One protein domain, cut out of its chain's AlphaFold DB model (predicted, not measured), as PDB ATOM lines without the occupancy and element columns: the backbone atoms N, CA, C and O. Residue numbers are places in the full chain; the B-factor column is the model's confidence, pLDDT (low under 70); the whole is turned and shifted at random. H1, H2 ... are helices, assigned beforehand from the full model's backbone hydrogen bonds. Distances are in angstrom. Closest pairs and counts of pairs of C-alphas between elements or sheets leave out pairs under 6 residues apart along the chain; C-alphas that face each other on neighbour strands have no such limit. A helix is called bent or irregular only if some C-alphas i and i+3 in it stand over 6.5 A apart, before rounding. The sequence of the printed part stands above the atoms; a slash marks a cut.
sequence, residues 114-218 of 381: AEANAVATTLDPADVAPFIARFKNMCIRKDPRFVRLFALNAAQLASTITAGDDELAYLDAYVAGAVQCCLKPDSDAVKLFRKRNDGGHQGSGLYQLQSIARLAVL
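AT A GLANCE: This is residues 114 to 218 of the 381 residues of an uncharacterized protein of Emiliania huxleyi (UniProt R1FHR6). Three longer helices, H2, H5 and H7, make the core: H7 starts at the middle of H5 and runs slanting to the first residues of H2. Four shorter helices sit round this core: H1 at the last residues of H5, H3 between the end of H2 and the first half of H5, H4 folded back on H5 as a hairpin, and H6 off to one side near H7, loosely placed. The printed part has 105 residues with seven named helices, H1 to H7 in order, and no named strand; the class is all helix. The whole is compact, with a radius of gyration of the C-alphas of 13.2 A, and spans 38 by 30 by 22 A.

IN THESE COORDINATES: H1 holds residues 114 to 118, with C-alpha 114 at (361.870, 150.723, 329.945). H2, residues 125 to 142, is 26.4 A long and only just irregular: C-alphas 126 and 129 are 6.9 A apart. H3 holds residues 146 to 150 and H4 residues 154 to 162, 12.3 A. H5, residues 166 to 182, is 24.5 A long and starts with C-alpha 166 at (354.388, 176.533, 319.794). H6 holds residues 188 to 197, 13.9 A. H7, residues 205 to 217, is 18.4 A long and ends with C-alpha 217 at (380.060, 161.962, 310.862).

HOW THE PARTS SIT: H5 is the hub, touching four helices. Its residues 178 to 182 touch H1, the closest C-alphas being those of Ala 116 and Cys 182, 4.8 A. Its residues 168 to 172 touch H3, closest at Leu 149 and Leu 168, 6.4 A between C-alphas. H4 and H5 form a helical hairpin, at a steep tilt of 44 degrees, opposite ways, with the C-alphas of Ile 161 and Ala 169 closest at 5.8 A. H5 and H7 touch at a steep tilt of 51 degrees, the same way; the closest C-alphas, of Ala 176 and Gly 205, are 3.5 A apart. H7 touches residues 125 to 132 of H2 at a shallow tilt of 30 degrees, opposite ways, closest at the C-alphas of Pro 125 and Ala 216, 4.9 A. H2 and H3 touch, the C-alphas of Ile 140 and Phe 146 being closest at 5.3 A. H4 and H7 only just touch, with 3 pairs of C-alphas within 8 A, the closest those of Ala 154 and Tyr 207, 5.4 A. H6 and H7 are close but not clearly touching, the C-alphas of Asn 197 and Gln 208 being closest at 7.8 A; H5 and H6 are apart. Every O i to N i+4 pair is within hydrogen-bond range in H1, H3, H4, H5 and H6, against 12 of 14 in H2 and 8 of 9 in H7.

THE WHOLE: The C-alphas farthest apart, of Ala 163 and Asp 186, are 38.5 A apart. The printed part has no cut and no long link. Mean pLDDT of the printed part is 76.5, with low values at residues 125 to 127, 155, 187 to 192, 195 to 203 and 214 to 218.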
ATOM      1  N   ALA A 114     361.721 151.857 330.856       78.12
ATOM      2  CA  ALA A 114     361.870 150.723 329.945       78.12
ATOM      3  C   ALA A 114     362.200 151.167 328.509       78.12
ATOM      4  O   ALA A 114     363.087 150.599 327.876       78.12
ATOM      5  N   GLU A 115     361.530 152.208 328.007       83.19
ATOM      6  CA  GLU A 115     361.798 152.780 326.681       83.19
ATOM      7  C   GLU A 115     363.164 153.473 326.632       83.19
ATOM      8  O   GLU A 115     363.922 153.273 325.682       83.19
ATOM      9  N   ALA A 116     363.502 154.227 327.681       82.94
ATOM     10  CA  ALA A 116     364.799 154.873 327.824       82.94
ATOM     11  C   ALA A 116     365.931 153.839 327.810       82.94
ATOM     12  O   ALA A 116     366.879 153.993 327.046       82.94
ATOM     13  N   ASN A 117     365.792 152.750 328.575       79.00
ATOM     14  CA  ASN A 117     366.775 151.667 328.624       79.00
ATOM     15  C   ASN A 117     366.873 150.886 327.304       79.00
ATOM     16  O   ASN A 117     367.972 150.494 326.918       79.00
ATOM     17  N   ALA A 118     365.763 150.694 326.585       81.00
ATOM     18  CA  ALA A 118     365.751 149.998 325.295       81.00
ATOM     19  C   ALA A 118     366.478 150.772 324.178       81.00
ATOM     20  O   ALA A 118     366.949 150.172 323.208       81.00
ATOM     21  N   VAL A 119     366.565 152.099 324.305       83.25
ATOM     22  CA  VAL A 119     367.228 152.996 323.342       83.25
ATOM     23  C   VAL A 119     368.471 153.652 323.960       83.25
ATOM     24  O   VAL A 119     369.046 154.572 323.386       83.25
ATOM     25  N   ALA A 120     368.916 153.188 325.128       84.62
ATOM     26  CA  ALA A 120     370.022 153.811 325.836       84.62
ATOM     27  C   ALA A 120     371.327 153.713 325.036       84.62
ATOM     28  O   ALA A 120     371.650 152.666 324.474       84.62
ATOM     29  N   THR A 121     372.114 154.788 325.034       81.50
ATOM     30  CA  THR A 121     373.396 154.849 324.328       81.50
ATOM     31  C   THR A 121     374.505 155.397 325.217       81.50
ATOM     32  O   THR A 121     374.288 156.231 326.099       81.50
ATOM     33  N   THR A 122     375.714 154.911 324.967       76.94
ATOM     34  CA  THR A 122     376.963 155.446 325.511       76.94
ATOM     35  C   THR A 122     377.617 156.459 324.570       76.94
ATOM     36  O   THR A 122     378.627 157.034 324.961       76.94
ATOM     37  N   LEU A 123     377.036 156.709 323.385       71.81
ATOM     38  CA  LEU A 123     377.581 157.543 322.305       71.81
ATOM     39  C   LEU A 123     378.879 157.012 321.675       71.81
ATOM     40  O   LEU A 123     379.706 157.798 321.209       71.81
ATOM     41  N   ASP A 124     379.046 155.688 321.612       70.12
ATOM     42  CA  ASP A 124     380.073 155.101 320.748       70.12
ATOM     43  C   ASP A 124     379.775 155.437 319.270       70.12
ATOM     44  O   ASP A 124     378.626 155.282 318.841       70.12
ATOM     45  N   PRO A 125     380.759 155.882 318.463       62.66
ATOM     46  CA  PRO A 125     380.545 156.219 317.055       62.66
ATOM     47  C   PRO A 125     379.856 155.129 316.219       62.66
ATOM     48  O   PRO A 125     379.093 155.473 315.313       62.66
ATOM     49  N   ALA A 126     380.082 153.844 316.517       63.03
ATOM     50  CA  ALA A 126     379.418 152.735 315.827       63.03
ATOM     51  C   ALA A 126     377.919 152.641 316.172       63.03
ATOM     52  O   ALA A 126     377.099 152.280 315.326       63.03
ATOM     53  N   ASP A 127     377.554 153.037 317.391       68.75
ATOM     54  CA  ASP A 127     376.195 152.944 317.924       68.75
ATOM     55  C   ASP A 127     375.374 154.217 317.714       68.75
ATOM     56  O   ASP A 127     374.148 154.176 317.824       68.75
ATOM     57  N   VAL A 128     376.006 155.342 317.368       76.88
ATOM     58  CA  VAL A 128     375.332 156.636 317.171       76.88
ATOM     59  C   VAL A 128     374.272 156.572 316.066       76.88
ATOM     60  O   VAL A 128     373.146 157.029 316.272       76.88
ATOM     61  N   ALA A 129     374.586 155.999 314.900       75.00
ATOM     62  CA  ALA A 129     373.618 155.903 313.804       75.00
ATOM     63  C   ALA A 129     372.439 154.956 314.140       75.00
ATOM     64  O   ALA A 129     371.284 155.385 314.015       75.00
ATOM     65  N   PRO A 130     372.674 153.725 314.647       77.75
ATOM     66  CA  PRO A 130     371.611 152.863 315.166       77.75
ATOM     67  C   PRO A 130     370.779 153.508 316.281       77.75
ATOM     68  O   PRO A 130     369.557 153.345 316.301       77.75
ATOM     69  N   PHE A 131     371.412 154.245 317.196       86.50
ATOM     70  CA  PHE A 131     370.748 154.962 318.282       86.50
ATOM     71  C   PHE A 131     369.774 156.009 317.745       86.50
ATOM     72  O   PHE A 131     368.592 155.968 318.085       86.50
ATOM     73  N   ILE A 132     370.232 156.902 316.862       85.25
ATOM     74  CA  ILE A 132     369.392 157.970 316.303       85.25
ATOM     75  C   ILE A 132     368.176 157.376 315.585       85.25
ATOM     76  O   ILE A 132     367.060 157.868 315.760       85.25
ATOM     77  N   ALA A 133     368.365 156.305 314.809       82.12
ATOM     78  CA  ALA A 133     367.268 155.637 314.112       82.12
ATOM     79  C   ALA A 133     366.235 155.049 315.091       82.12
ATOM     80  O   ALA A 133     365.034 155.298 314.958       82.12
ATOM     81  N   ARG A 134     366.688 154.318 316.121       85.75
ATOM     82  CA  ARG A 134     365.803 153.744 317.154       85.75
ATOM     83  C   ARG A 134     365.082 154.828 317.954       85.75
ATOM     84  O   ARG A 134     363.885 154.693 318.210       85.75
ATOM     85  N   PHE A 135     365.777 155.910 318.292       91.56
ATOM     86  CA  PHE A 135     365.232 157.046 319.028       91.56
ATOM     87  C   PHE A 135     364.139 157.770 318.238       91.56
ATOM     88  O   PHE A 135     363.046 158.005 318.763       91.56
ATOM     89  N   LYS A 136     364.384 158.062 316.954       88.31
ATOM     90  CA  LYS A 136     363.379 158.674 316.071       88.31
ATOM     91  C   LYS A 136     362.144 157.789 315.939       88.31
ATOM     92  O   LYS A 136     361.030 158.271 316.128       88.31
ATOM     93  N   ASN A 137     362.338 156.490 315.707       86.06
ATOM     94  CA  ASN A 137     361.236 155.532 315.599       86.06
ATOM     95  C   ASN A 137     360.435 155.411 316.903       86.06
ATOM     96  O   ASN A 137     359.213 155.292 316.865       86.06
ATOM     97  N   MET A 138     361.096 155.473 318.062       91.38
ATOM     98  CA  MET A 138     360.417 155.516 319.358       91.38
ATOM     99  C   MET A 138     359.521 156.754 319.479       91.38
ATOM    100  O   MET A 138     358.357 156.618 319.849       91.38
ATOM    101  N   CYS A 139     360.034 157.938 319.137       88.75
ATOM    102  CA  CYS A 139     359.262 159.179 319.207       88.75
ATOM    103  C   CYS A 139     358.082 159.165 318.221       88.75
ATOM    104  O   CYS A 139     356.953 159.413 318.631       88.75
ATOM    105  N   ILE A 140     358.308 158.779 316.961       88.56
ATOM    106  CA  ILE A 140     357.261 158.721 315.923       88.56
ATOM    107  C   ILE A 140     356.139 157.740 316.296       88.56
ATOM    108  O   ILE A 140     354.968 158.033 316.069       88.56
ATOM    109  N   ARG A 141     356.467 156.588 316.901       86.38
ATOM    110  CA  ARG A 141     355.450 155.631 317.372       86.38
ATOM    111  C   ARG A 141     354.609 156.169 318.527       86.38
ATOM    112  O   ARG A 141     353.456 155.772 318.654       86.38
ATOM    113  N   LYS A 142     355.179 157.032 319.374       86.94
ATOM    114  CA  LYS A 142     354.431 157.702 320.447       86.94
ATOM    115  C   LYS A 142     353.511 158.776 319.887       86.94
ATOM    116  O   LYS A 142     352.374 158.887 320.335       86.94
ATOM    117  N   ASP A 143     354.013 159.566 318.944       86.00
ATOM    118  CA  ASP A 143     353.253 160.646 318.337       86.00
ATOM    119  C   ASP A 143     353.708 160.912 316.888       86.00
ATOM    120  O   ASP A 143     354.874 161.253 316.653       86.00
ATOM    121  N   PRO A 144     352.814 160.814 315.889       87.25
ATOM    122  CA  PRO A 144     353.175 161.057 314.495       87.25
ATOM    123  C   PRO A 144     353.631 162.502 314.226       87.25
ATOM    124  O   PRO A 144     354.324 162.739 313.234       87.25
ATOM    125  N   ARG A 145     353.329 163.472 315.105       89.00
ATOM    126  CA  ARG A 145     353.785 164.869 314.966       89.00
ATOM    127  C   ARG A 145     355.311 165.000 314.959       89.00
ATOM    128  O   ARG A 145     355.841 165.924 314.339       89.00
ATOM    129  N   PHE A 146     356.039 164.046 315.548       89.31
ATOM    130  CA  PHE A 146     357.506 164.025 315.490       89.31
ATOM    131  C   PHE A 146     358.065 163.862 314.071       89.31
ATOM    132  O   PHE A 146     359.202 164.268 313.829       89.31
ATOM    133  N   VAL A 147     357.287 163.336 313.116       87.44
ATOM    134  CA  VAL A 147     357.701 163.273 311.703       87.44
ATOM    135  C   VAL A 147     357.995 164.677 311.170       87.44
ATOM    136  O   VAL A 147     359.025 164.889 310.533       87.44
ATOM    137  N   ARG A 148     357.135 165.653 311.497       87.19
ATOM    138  CA  ARG A 148     357.308 167.054 311.092       87.19
ATOM    139  C   ARG A 148     358.545 167.678 311.737       87.19
ATOM    140  O   ARG A 148     359.294 168.356 311.046       87.19
ATOM    141  N   LEU A 149     358.791 167.408 313.022       88.50
ATOM    142  CA  LEU A 149     359.989 167.889 313.722       88.50
ATOM    143  C   LEU A 149     361.276 167.338 313.084       88.50
ATOM    144  O   LEU A 149     362.201 168.096 312.805       88.50
ATOM    145  N   PHE A 150     361.339 166.027 312.827       85.69
ATOM    146  CA  PHE A 150     362.547 165.378 312.302       85.69
ATOM    147  C   PHE A 150     362.803 165.617 310.809       85.69
ATOM    148  O   PHE A 150     363.892 165.283 310.336       85.69
ATOM    149  N   ALA A 151     361.835 166.183 310.083       83.06
ATOM    150  CA  ALA A 151     362.012 166.650 308.710       83.06
ATOM    151  C   ALA A 151     362.772 167.988 308.627       83.06
ATOM    152  O   ALA A 151     363.262 168.346 307.558       83.06
ATOM    153  N   LEU A 152     362.874 168.724 309.737       76.00
ATOM    154  CA  LEU A 152     363.557 170.014 309.809       76.00
ATOM    155  C   LEU A 152     365.020 169.849 310.239       76.00
ATOM    156  O   LEU A 152     365.408 168.872 310.886       76.00
ATOM    157  N   ASN A 153     365.845 170.846 309.919       73.38
ATOM    158  CA  ASN A 153     367.145 171.044 310.560       73.38
ATOM    159  C   ASN A 153     367.066 172.086 311.697       73.38
ATOM    160  O   ASN A 153     366.085 172.817 311.801       73.38
ATOM    161  N   ALA A 154     368.098 172.180 312.549       70.25
ATOM    162  CA  ALA A 154     368.084 173.077 313.711       70.25
ATOM    163  C   ALA A 154     367.870 174.564 313.354       70.25
ATOM    164  O   ALA A 154     367.194 175.276 314.092       70.25
ATOM    165  N   ALA A 155     368.381 175.035 312.208       69.31
ATOM    166  CA  ALA A 155     368.186 176.418 311.765       69.31
ATOM    167  C   ALA A 155     366.742 176.676 311.295       69.31
ATOM    168  O   ALA A 155     366.131 177.680 311.663       69.31
ATOM    169  N   GLN A 156     366.168 175.741 310.532       73.06
ATOM    170  CA  GLN A 156     364.763 175.788 310.115       73.06
ATOM    171  C   GLN A 156     363.822 175.724 311.322       73.06
ATOM    172  O   GLN A 156     362.847 176.476 311.381       73.06
ATOM    173  N   LEU A 157     364.136 174.878 312.304       76.69
ATOM    174  CA  LEU A 157     363.381 174.775 313.547       76.69
ATOM    175  C   LEU A 157     363.398 176.097 314.329       76.69
ATOM    176  O   LEU A 157     362.342 176.599 314.701       76.69
ATOM    177  N   ALA A 158     364.569 176.713 314.510       71.88
ATOM    178  CA  ALA A 158     364.675 178.007 315.186       71.88
ATOM    179  C   ALA A 158     363.826 179.092 314.494       71.88
ATOM    180  O   ALA A 158     363.123 179.855 315.160       71.88
ATOM    181  N   SER A 159     363.824 179.124 313.155       72.44
ATOM    182  CA  SER A 159     363.014 180.080 312.388       72.44
ATOM    183  C   SER A 159     361.503 179.842 312.513       72.44
ATOM    184  O   SER A 159     360.741 180.799 312.621       72.44
ATOM    185  N   THR A 160     361.063 178.581 312.562       75.44
ATOM    186  CA  THR A 160     359.638 178.222 312.686       75.44
ATOM    187  C   THR A 160     359.110 178.457 314.097       75.44
ATOM    188  O   THR A 160     357.999 178.954 314.252       75.44
ATOM    189  N   ILE A 161     359.926 178.199 315.121       77.44
ATOM    190  CA  ILE A 161     359.601 178.543 316.511       77.44
ATOM    191  C   ILE A 161     359.501 180.066 316.676       77.44
ATOM    192  O   ILE A 161     358.537 180.555 317.256       77.44
ATOM    193  N   THR A 162     360.441 180.828 316.107       80.00
ATOM    194  CA  THR A 162     360.401 182.305 316.150       80.00
ATOM    195  C   THR A 162     359.162 182.868 315.441       80.00
ATOM    196  O   THR A 162     358.644 183.908 315.835       80.00
ATOM    197  N   ALA A 163     358.648 182.163 314.427       78.88
ATOM    198  CA  ALA A 163     357.405 182.500 313.735       78.88
ATOM    199  C   ALA A 163     356.121 182.116 314.510       78.88
ATOM    200  O   ALA A 163     355.024 182.330 313.994       78.88
ATOM    201  N   GLY A 164     356.238 181.574 315.729       80.50
ATOM    202  CA  GLY A 164     355.111 181.282 316.621       80.50
ATOM    203  C   GLY A 164     354.596 179.841 316.577       80.50
ATOM    204  O   GLY A 164     353.465 179.586 316.989       80.50
ATOM    205  N   ASP A 165     355.379 178.881 316.074       83.31
ATOM    206  CA  ASP A 165     354.987 177.467 316.111       83.31
ATOM    207  C   ASP A 165     355.257 176.830 317.489       83.31
ATOM    208  O   ASP A 165     356.252 176.132 317.712       83.31
ATOM    209  N   ASP A 166     354.327 177.055 318.420       85.94
ATOM    210  CA  ASP A 166     354.388 176.533 319.794       85.94
ATOM    211  C   ASP A 166     354.385 174.997 319.865       85.94
ATOM    212  O   ASP A 166     354.814 174.404 320.857       85.94
ATOM    213  N   GLU A 167     353.859 174.322 318.837       87.56
ATOM    214  CA  GLU A 167     353.850 172.859 318.799       87.56
ATOM    215  C   GLU A 167     355.250 172.305 318.550       87.56
ATOM    216  O   GLU A 167     355.689 171.410 319.276       87.56
ATOM    217  N   LEU A 168     355.970 172.855 317.570       86.56
ATOM    218  CA  LEU A 168     357.352 172.462 317.308       86.56
ATOM    219  C   LEU A 168     358.273 172.807 318.482       86.56
ATOM    220  O   LEU A 168     359.135 171.995 318.813       86.56
ATOM    221  N   ALA A 169     358.045 173.938 319.157       85.25
ATOM    222  CA  ALA A 169     358.774 174.293 320.375       85.25
ATOM    223  C   ALA A 169     358.567 173.258 321.497       85.25
ATOM    224  O   ALA A 169     359.527 172.808 322.125       85.25
ATOM    225  N   TYR A 170     357.320 172.826 321.715       88.12
ATOM    226  CA  TYR A 170     356.997 171.792 322.700       88.12
ATOM    227  C   TYR A 170     357.633 170.436 322.357       88.12
ATOM    228  O   TYR A 170     358.221 169.790 323.228       88.12
ATOM    229  N   LEU A 171     357.537 169.999 321.097       88.56
ATOM    230  CA  LEU A 171     358.111 168.722 320.660       88.56
ATOM    231  C   LEU A 171     359.644 168.731 320.733       88.56
ATOM    232  O   LEU A 171     360.241 167.717 321.092       88.56
ATOM    233  N   ASP A 172     360.285 169.863 320.442       86.75
ATOM    234  CA  ASP A 172     361.735 170.013 320.559       86.75
ATOM    235  C   ASP A 172     362.217 169.925 322.015       86.75
ATOM    236  O   ASP A 172     363.161 169.188 322.315       86.75
ATOM    237  N   ALA A 173     361.514 170.589 322.939       86.50
ATOM    238  CA  ALA A 173     361.786 170.493 324.372       86.50
ATOM    239  C   ALA A 173     361.567 169.064 324.903       86.50
ATOM    240  O   ALA A 173     362.362 168.564 325.703       86.50
ATOM    241  N   TYR A 174     360.529 168.372 324.416       90.06
ATOM    242  CA  TYR A 174     360.316 166.957 324.726       90.06
ATOM    243  C   TYR A 174     361.502 166.102 324.264       90.06
ATOM    244  O   TYR A 174     362.002 165.279 325.032       90.06
ATOM    245  N   VAL A 175     361.987 166.303 323.031       89.69
ATOM    246  CA  VAL A 175     363.155 165.573 322.516       89.69
ATOM    247  C   VAL A 175     364.391 165.851 323.366       89.69
ATOM    248  O   VAL A 175     365.127 164.910 323.651       89.69
ATOM    249  N   ALA A 176     364.605 167.089 323.819       86.25
ATOM    250  CA  ALA A 176     365.734 167.424 324.685       86.25
ATOM    251  C   ALA A 176     365.716 166.594 325.979       86.25
ATOM    252  O   ALA A 176     366.715 165.961 326.321       86.25
ATOM    253  N   GLY A 177     364.564 166.519 326.654       84.38
ATOM    254  CA  GLY A 177     364.400 165.688 327.852       84.38
ATOM    255  C   GLY A 177     364.557 164.192 327.559       84.38
ATOM    256  O   GLY A 177     365.291 163.489 328.253       84.38
ATOM    257  N   ALA A 178     363.931 163.711 326.486       86.56
ATOM    258  CA  ALA A 178     363.992 162.313 326.072       86.56
ATOM    259  C   ALA A 178     365.420 161.857 325.730       86.56
ATOM    260  O   ALA A 178     365.819 160.759 326.120       86.56
ATOM    261  N   VAL A 179     366.206 162.694 325.044       87.75
ATOM    262  CA  VAL A 179     367.622 162.420 324.762       87.75
ATOM    263  C   VAL A 179     368.379 162.247 326.072       87.75
ATOM    264  O   VAL A 179     369.061 161.239 326.229       87.75
ATOM    265  N   GLN A 180     368.209 163.148 327.043       83.38
ATOM    266  CA  GLN A 180     368.904 163.041 328.331       83.38
ATOM    267  C   GLN A 180     368.585 161.740 329.076       83.38
ATOM    268  O   GLN A 180     369.500 161.141 329.641       83.38
ATOM    269  N   CYS A 181     367.340 161.262 329.014       84.69
ATOM    270  CA  CYS A 181     366.942 159.977 329.597       84.69
ATOM    271  C   CYS A 181     367.594 158.767 328.906       84.69
ATOM    272  O   CYS A 181     367.826 157.746 329.548       84.69
ATOM    273  N   CYS A 182     367.892 158.863 327.607       86.00
ATOM    274  CA  CYS A 182     368.534 157.792 326.839       86.00
ATOM    275  C   CYS A 182     370.073 157.840 326.889       86.00
ATOM    276  O   CYS A 182     370.734 156.889 326.469       86.00
ATOM    277  N   LEU A 183     370.671 158.929 327.376       85.25
ATOM    278  CA  LEU A 183     372.121 159.050 327.515       85.25
ATOM    279  C   LEU A 183     372.585 158.411 328.824       85.25
ATOM    280  O   LEU A 183     372.294 158.922 329.909       85.25
ATOM    281  N   LYS A 184     373.366 157.327 328.734       82.50
ATOM    282  CA  LYS A 184     373.902 156.661 329.928       82.50
ATOM    283  C   LYS A 184     374.855 157.606 330.670       82.50
ATOM    284  O   LYS A 184     375.904 157.942 330.119       82.50
ATOM    285  N   PRO A 185     374.522 158.028 331.903       73.44
ATOM    286  CA  PRO A 185     375.262 159.080 332.598       73.44
ATOM    287  C   PRO A 185     376.708 158.687 332.911       73.44
ATOM    288  O   PRO A 185     377.575 159.555 333.004       73.44
ATOM    289  N   ASP A 186     376.969 157.387 333.007       72.31
ATOM    290  CA  ASP A 186     378.264 156.858 333.420       72.31
ATOM    291  C   ASP A 186     379.291 156.799 332.278       72.31
ATOM    292  O   ASP A 186     380.484 156.680 332.552       72.31
ATOM    293  N   SER A 187     378.864 156.952 331.015       66.00
ATOM    294  CA  SER A 187     379.759 156.938 329.848       66.00
ATOM    295  C   SER A 187     380.576 158.225 329.736       66.00
ATOM    296  O   SER A 187     380.026 159.328 329.731       66.00
ATOM    297  N   ASP A 188     381.887 158.105 329.542       59.31
ATOM    298  CA  ASP A 188     382.769 159.264 329.379       59.31
ATOM    299  C   ASP A 188     382.502 160.039 328.082       59.31
ATOM    300  O   ASP A 188     382.575 161.267 328.075       59.31
ATOM    301  N   ALA A 189     382.088 159.357 327.010       60.88
ATOM    302  CA  ALA A 189     381.646 160.014 325.780       60.88
ATOM    303  C   ALA A 189     380.359 160.831 326.003       60.88
ATOM    304  O   ALA A 189     380.217 161.924 325.451       60.88
ATOM    305  N   VAL A 190     379.462 160.361 326.877       68.06
ATOM    306  CA  VAL A 190     378.263 161.103 327.298       68.06
ATOM    307  C   VAL A 190     378.630 162.286 328.188       68.06
ATOM    308  O   VAL A 190     378.129 163.388 327.963       68.06
ATOM    309  N   LYS A 191     379.529 162.108 329.161       64.56
ATOM    310  CA  LYS A 191     380.020 163.205 330.015       64.56
ATOM    311  C   LYS A 191     380.705 164.291 329.184       64.56
ATOM    312  O   LYS A 191     380.433 165.473 329.384       64.56
ATOM    313  N   LEU A 192     381.539 163.905 328.218       63.19
ATOM    314  CA  LEU A 192     382.209 164.826 327.299       63.19
ATOM    315  C   LEU A 192     381.210 165.535 326.377       63.19
ATOM    316  O   LEU A 192     381.324 166.740 326.159       63.19
ATOM    317  N   PHE A 193     380.222 164.804 325.855       71.50
ATOM    318  CA  PHE A 193     379.134 165.376 325.065       71.50
ATOM    319  C   PHE A 193     378.330 166.404 325.868       71.50
ATOM    320  O   PHE A 193     378.063 167.488 325.350       71.50
ATOM    321  N   ARG A 194     377.988 166.100 327.127       71.44
ATOM    322  CA  ARG A 194     377.299 167.027 328.038       71.44
ATOM    323  C   ARG A 194     378.148 168.273 328.281       71.44
ATOM    324  O   ARG A 194     377.725 169.356 327.903       71.44
ATOM    325  N   LYS A 195     379.407 168.098 328.699       64.06
ATOM    326  CA  LYS A 195     380.361 169.199 328.924       64.06
ATOM    327  C   LYS A 195     380.530 170.115 327.704       64.06
ATOM    328  O   LYS A 195     380.672 171.323 327.854       64.06
ATOM    329  N   ARG A 196     380.524 169.560 326.485       62.28
ATOM    330  CA  ARG A 196     380.599 170.340 325.233       62.28
ATOM    331  C   ARG A 196     379.295 171.051 324.880       62.28
ATOM    332  O   ARG A 196     379.343 172.101 324.248       62.28
ATOM    333  N   ASN A 197     378.153 170.485 325.256       62.00
ATOM    334  CA  ASN A 197     376.846 171.086 325.011       62.00
ATOM    335  C   ASN A 197     376.383 172.017 326.135       62.00
ATOM    336  O   ASN A 197     375.355 172.662 325.963       62.00
ATOM    337  N   ASP A 198     377.115 172.149 327.244       55.00
ATOM    338  CA  ASP A 198     376.840 173.105 328.337       55.00
ATOM    339  C   ASP A 198     376.917 174.586 327.901       55.00
ATOM    340  O   ASP A 198     376.460 175.476 328.614       55.00
ATOM    341  N   GLY A 199     377.386 174.866 326.678       44.91
ATOM    342  CA  GLY A 199     377.386 176.192 326.054       44.91
ATOM    343  C   GLY A 199     376.099 176.541 325.283       44.91
ATOM    344  O   GLY A 199     376.015 176.358 324.068       44.91
ATOM    345  N   GLY A 200     375.104 177.105 325.971       43.09
ATOM    346  CA  GLY A 200     374.081 178.009 325.405       43.09
ATOM    347  C   GLY A 200     372.936 177.420 324.560       43.09
ATOM    348  O   GLY A 200     371.860 178.006 324.542       43.09
ATOM    349  N   HIS A 201     373.099 176.258 323.917       49.34
ATOM    350  CA  HIS A 201     372.062 175.639 323.058       49.34
ATOM    351  C   HIS A 201     371.348 174.447 323.727       49.34
ATOM    352  O   HIS A 201     370.688 173.646 323.064       49.34
ATOM    353  N   GLN A 202     371.465 174.345 325.056       51.94
ATOM    354  CA  GLN A 202     370.950 173.256 325.899       51.94
ATOM    355  C   GLN A 202     369.446 172.979 325.732       51.94
ATOM    356  O   GLN A 202     369.006 171.866 326.000       51.94
ATOM    357  N   GLY A 203     368.657 173.957 325.279       61.62
ATOM    358  CA  GLY A 203     367.200 173.830 325.198       61.62
ATOM    359  C   GLY A 203     366.672 173.002 324.024       61.62
ATOM    360  O   GLY A 203     365.564 172.486 324.127       61.62
ATOM    361  N   SER A 204     367.431 172.860 322.927       76.00
ATOM    362  CA  SER A 204     366.902 172.251 321.698       76.00
ATOM    363  C   SER A 204     367.285 170.781 321.541       76.00
ATOM    364  O   SER A 204     368.460 170.431 321.385       76.00
ATOM    365  N   GLY A 205     366.283 169.905 321.529       80.56
ATOM    366  CA  GLY A 205     366.461 168.465 321.374       80.56
ATOM    367  C   GLY A 205     366.939 168.065 319.980       80.56
ATOM    368  O   GLY A 205     367.795 167.187 319.839       80.56
ATOM    369  N   LEU A 206     366.448 168.737 318.938       80.75
ATOM    370  CA  LEU A 206     366.870 168.495 317.562       80.75
ATOM    371  C   LEU A 206     368.336 168.896 317.353       80.75
ATOM    372  O   LEU A 206     369.086 168.162 316.703       80.75
ATOM    373  N   TYR A 207     368.771 170.009 317.949       77.50
ATOM    374  CA  TYR A 207     370.179 170.408 317.941       77.50
ATOM    375  C   TYR A 207     371.073 169.377 318.650       77.50
ATOM    376  O   TYR A 207     372.134 169.013 318.129       77.50
ATOM    377  N   GLN A 208     370.635 168.850 319.800       79.62
ATOM    378  CA  GLN A 208     371.358 167.790 320.511       79.62
ATOM    379  C   GLN A 208     371.494 166.526 319.650       79.62
ATOM    380  O   GLN A 208     372.599 165.998 319.519       79.62
ATOM    381  N   LEU A 209     370.421 166.077 318.988       82.19
ATOM    382  CA  LEU A 209     370.472 164.926 318.078       82.19
ATOM    383  C   LEU A 209     371.404 165.155 316.884       82.19
ATOM    384  O   LEU A 209     372.127 164.239 316.494       82.19
ATOM    385  N   GLN A 210     371.426 166.361 316.310       76.44
ATOM    386  CA  GLN A 210     372.362 166.700 315.234       76.44
ATOM    387  C   GLN A 210     373.813 166.719 315.722       76.44
ATOM    388  O   GLN A 210     374.706 166.245 315.021       76.44
ATOM    389  N   SER A 211     374.054 167.220 316.930       71.69
ATOM    390  CA  SER A 211     375.379 167.215 317.553       71.69
ATOM    391  C   SER A 211     375.856 165.791 317.856       71.69
ATOM    392  O   SER A 211     377.018 165.476 317.609       71.69
ATOM    393  N   ILE A 212     374.954 164.905 318.294       76.62
ATOM    394  CA  ILE A 212     375.217 163.465 318.430       76.62
ATOM    395  C   ILE A 212     375.503 162.843 317.058       76.62
ATOM    396  O   ILE A 212     376.491 162.136 316.909       76.62
ATOM    397  N   ALA A 213     374.715 163.157 316.025       70.19
ATOM    398  CA  ALA A 213     374.939 162.656 314.666       70.19
ATOM    399  C   ALA A 213     376.311 163.067 314.111       70.19
ATOM    400  O   ALA A 213     376.969 162.280 313.433       70.19
ATOM    401  N   ARG A 214     376.790 164.272 314.446       65.12
ATOM    402  CA  ARG A 214     378.141 164.726 314.087       65.12
ATOM    403  C   ARG A 214     379.239 163.864 314.715       65.12
ATOM    404  O   ARG A 214     380.295 163.747 314.105       65.12
ATOM    405  N   LEU A 215     378.994 163.193 315.846       61.12
ATOM    406  CA  LEU A 215     379.935 162.215 316.413       61.12
ATOM    407  C   LEU A 215     380.102 160.976 315.515       61.12
ATOM    408  O   LEU A 215     381.197 160.424 315.460       61.12
ATOM    409  N   ALA A 216     379.063 160.576 314.769       50.16
ATOM    410  CA  ALA A 216     379.165 159.529 313.742       50.16
ATOM    411  C   ALA A 216     379.777 160.032 312.422       50.16
ATOM    412  O   ALA A 216     380.308 159.239 311.648       50.16
ATOM    413  N   VAL A 217     379.683 161.339 312.148       44.06
ATOM    414  CA  VAL A 217     380.060 161.962 310.862       44.06
ATOM    415  C   VAL A 217     381.427 162.654 310.898       44.06
ATOM    416  O   VAL A 217     381.869 163.127 309.855       44.06
ATOM    417  N   LEU A 218     382.146 162.689 312.026       44.56
ATOM    418  CA  LEU A 218     383.537 163.166 312.073       44.56
ATOM    419  C   LEU A 218     384.472 162.222 311.287       44.56
ATOM    420  O   LEU A 218     385.273 161.468 311.837       44.56
TER     421      LEU A 218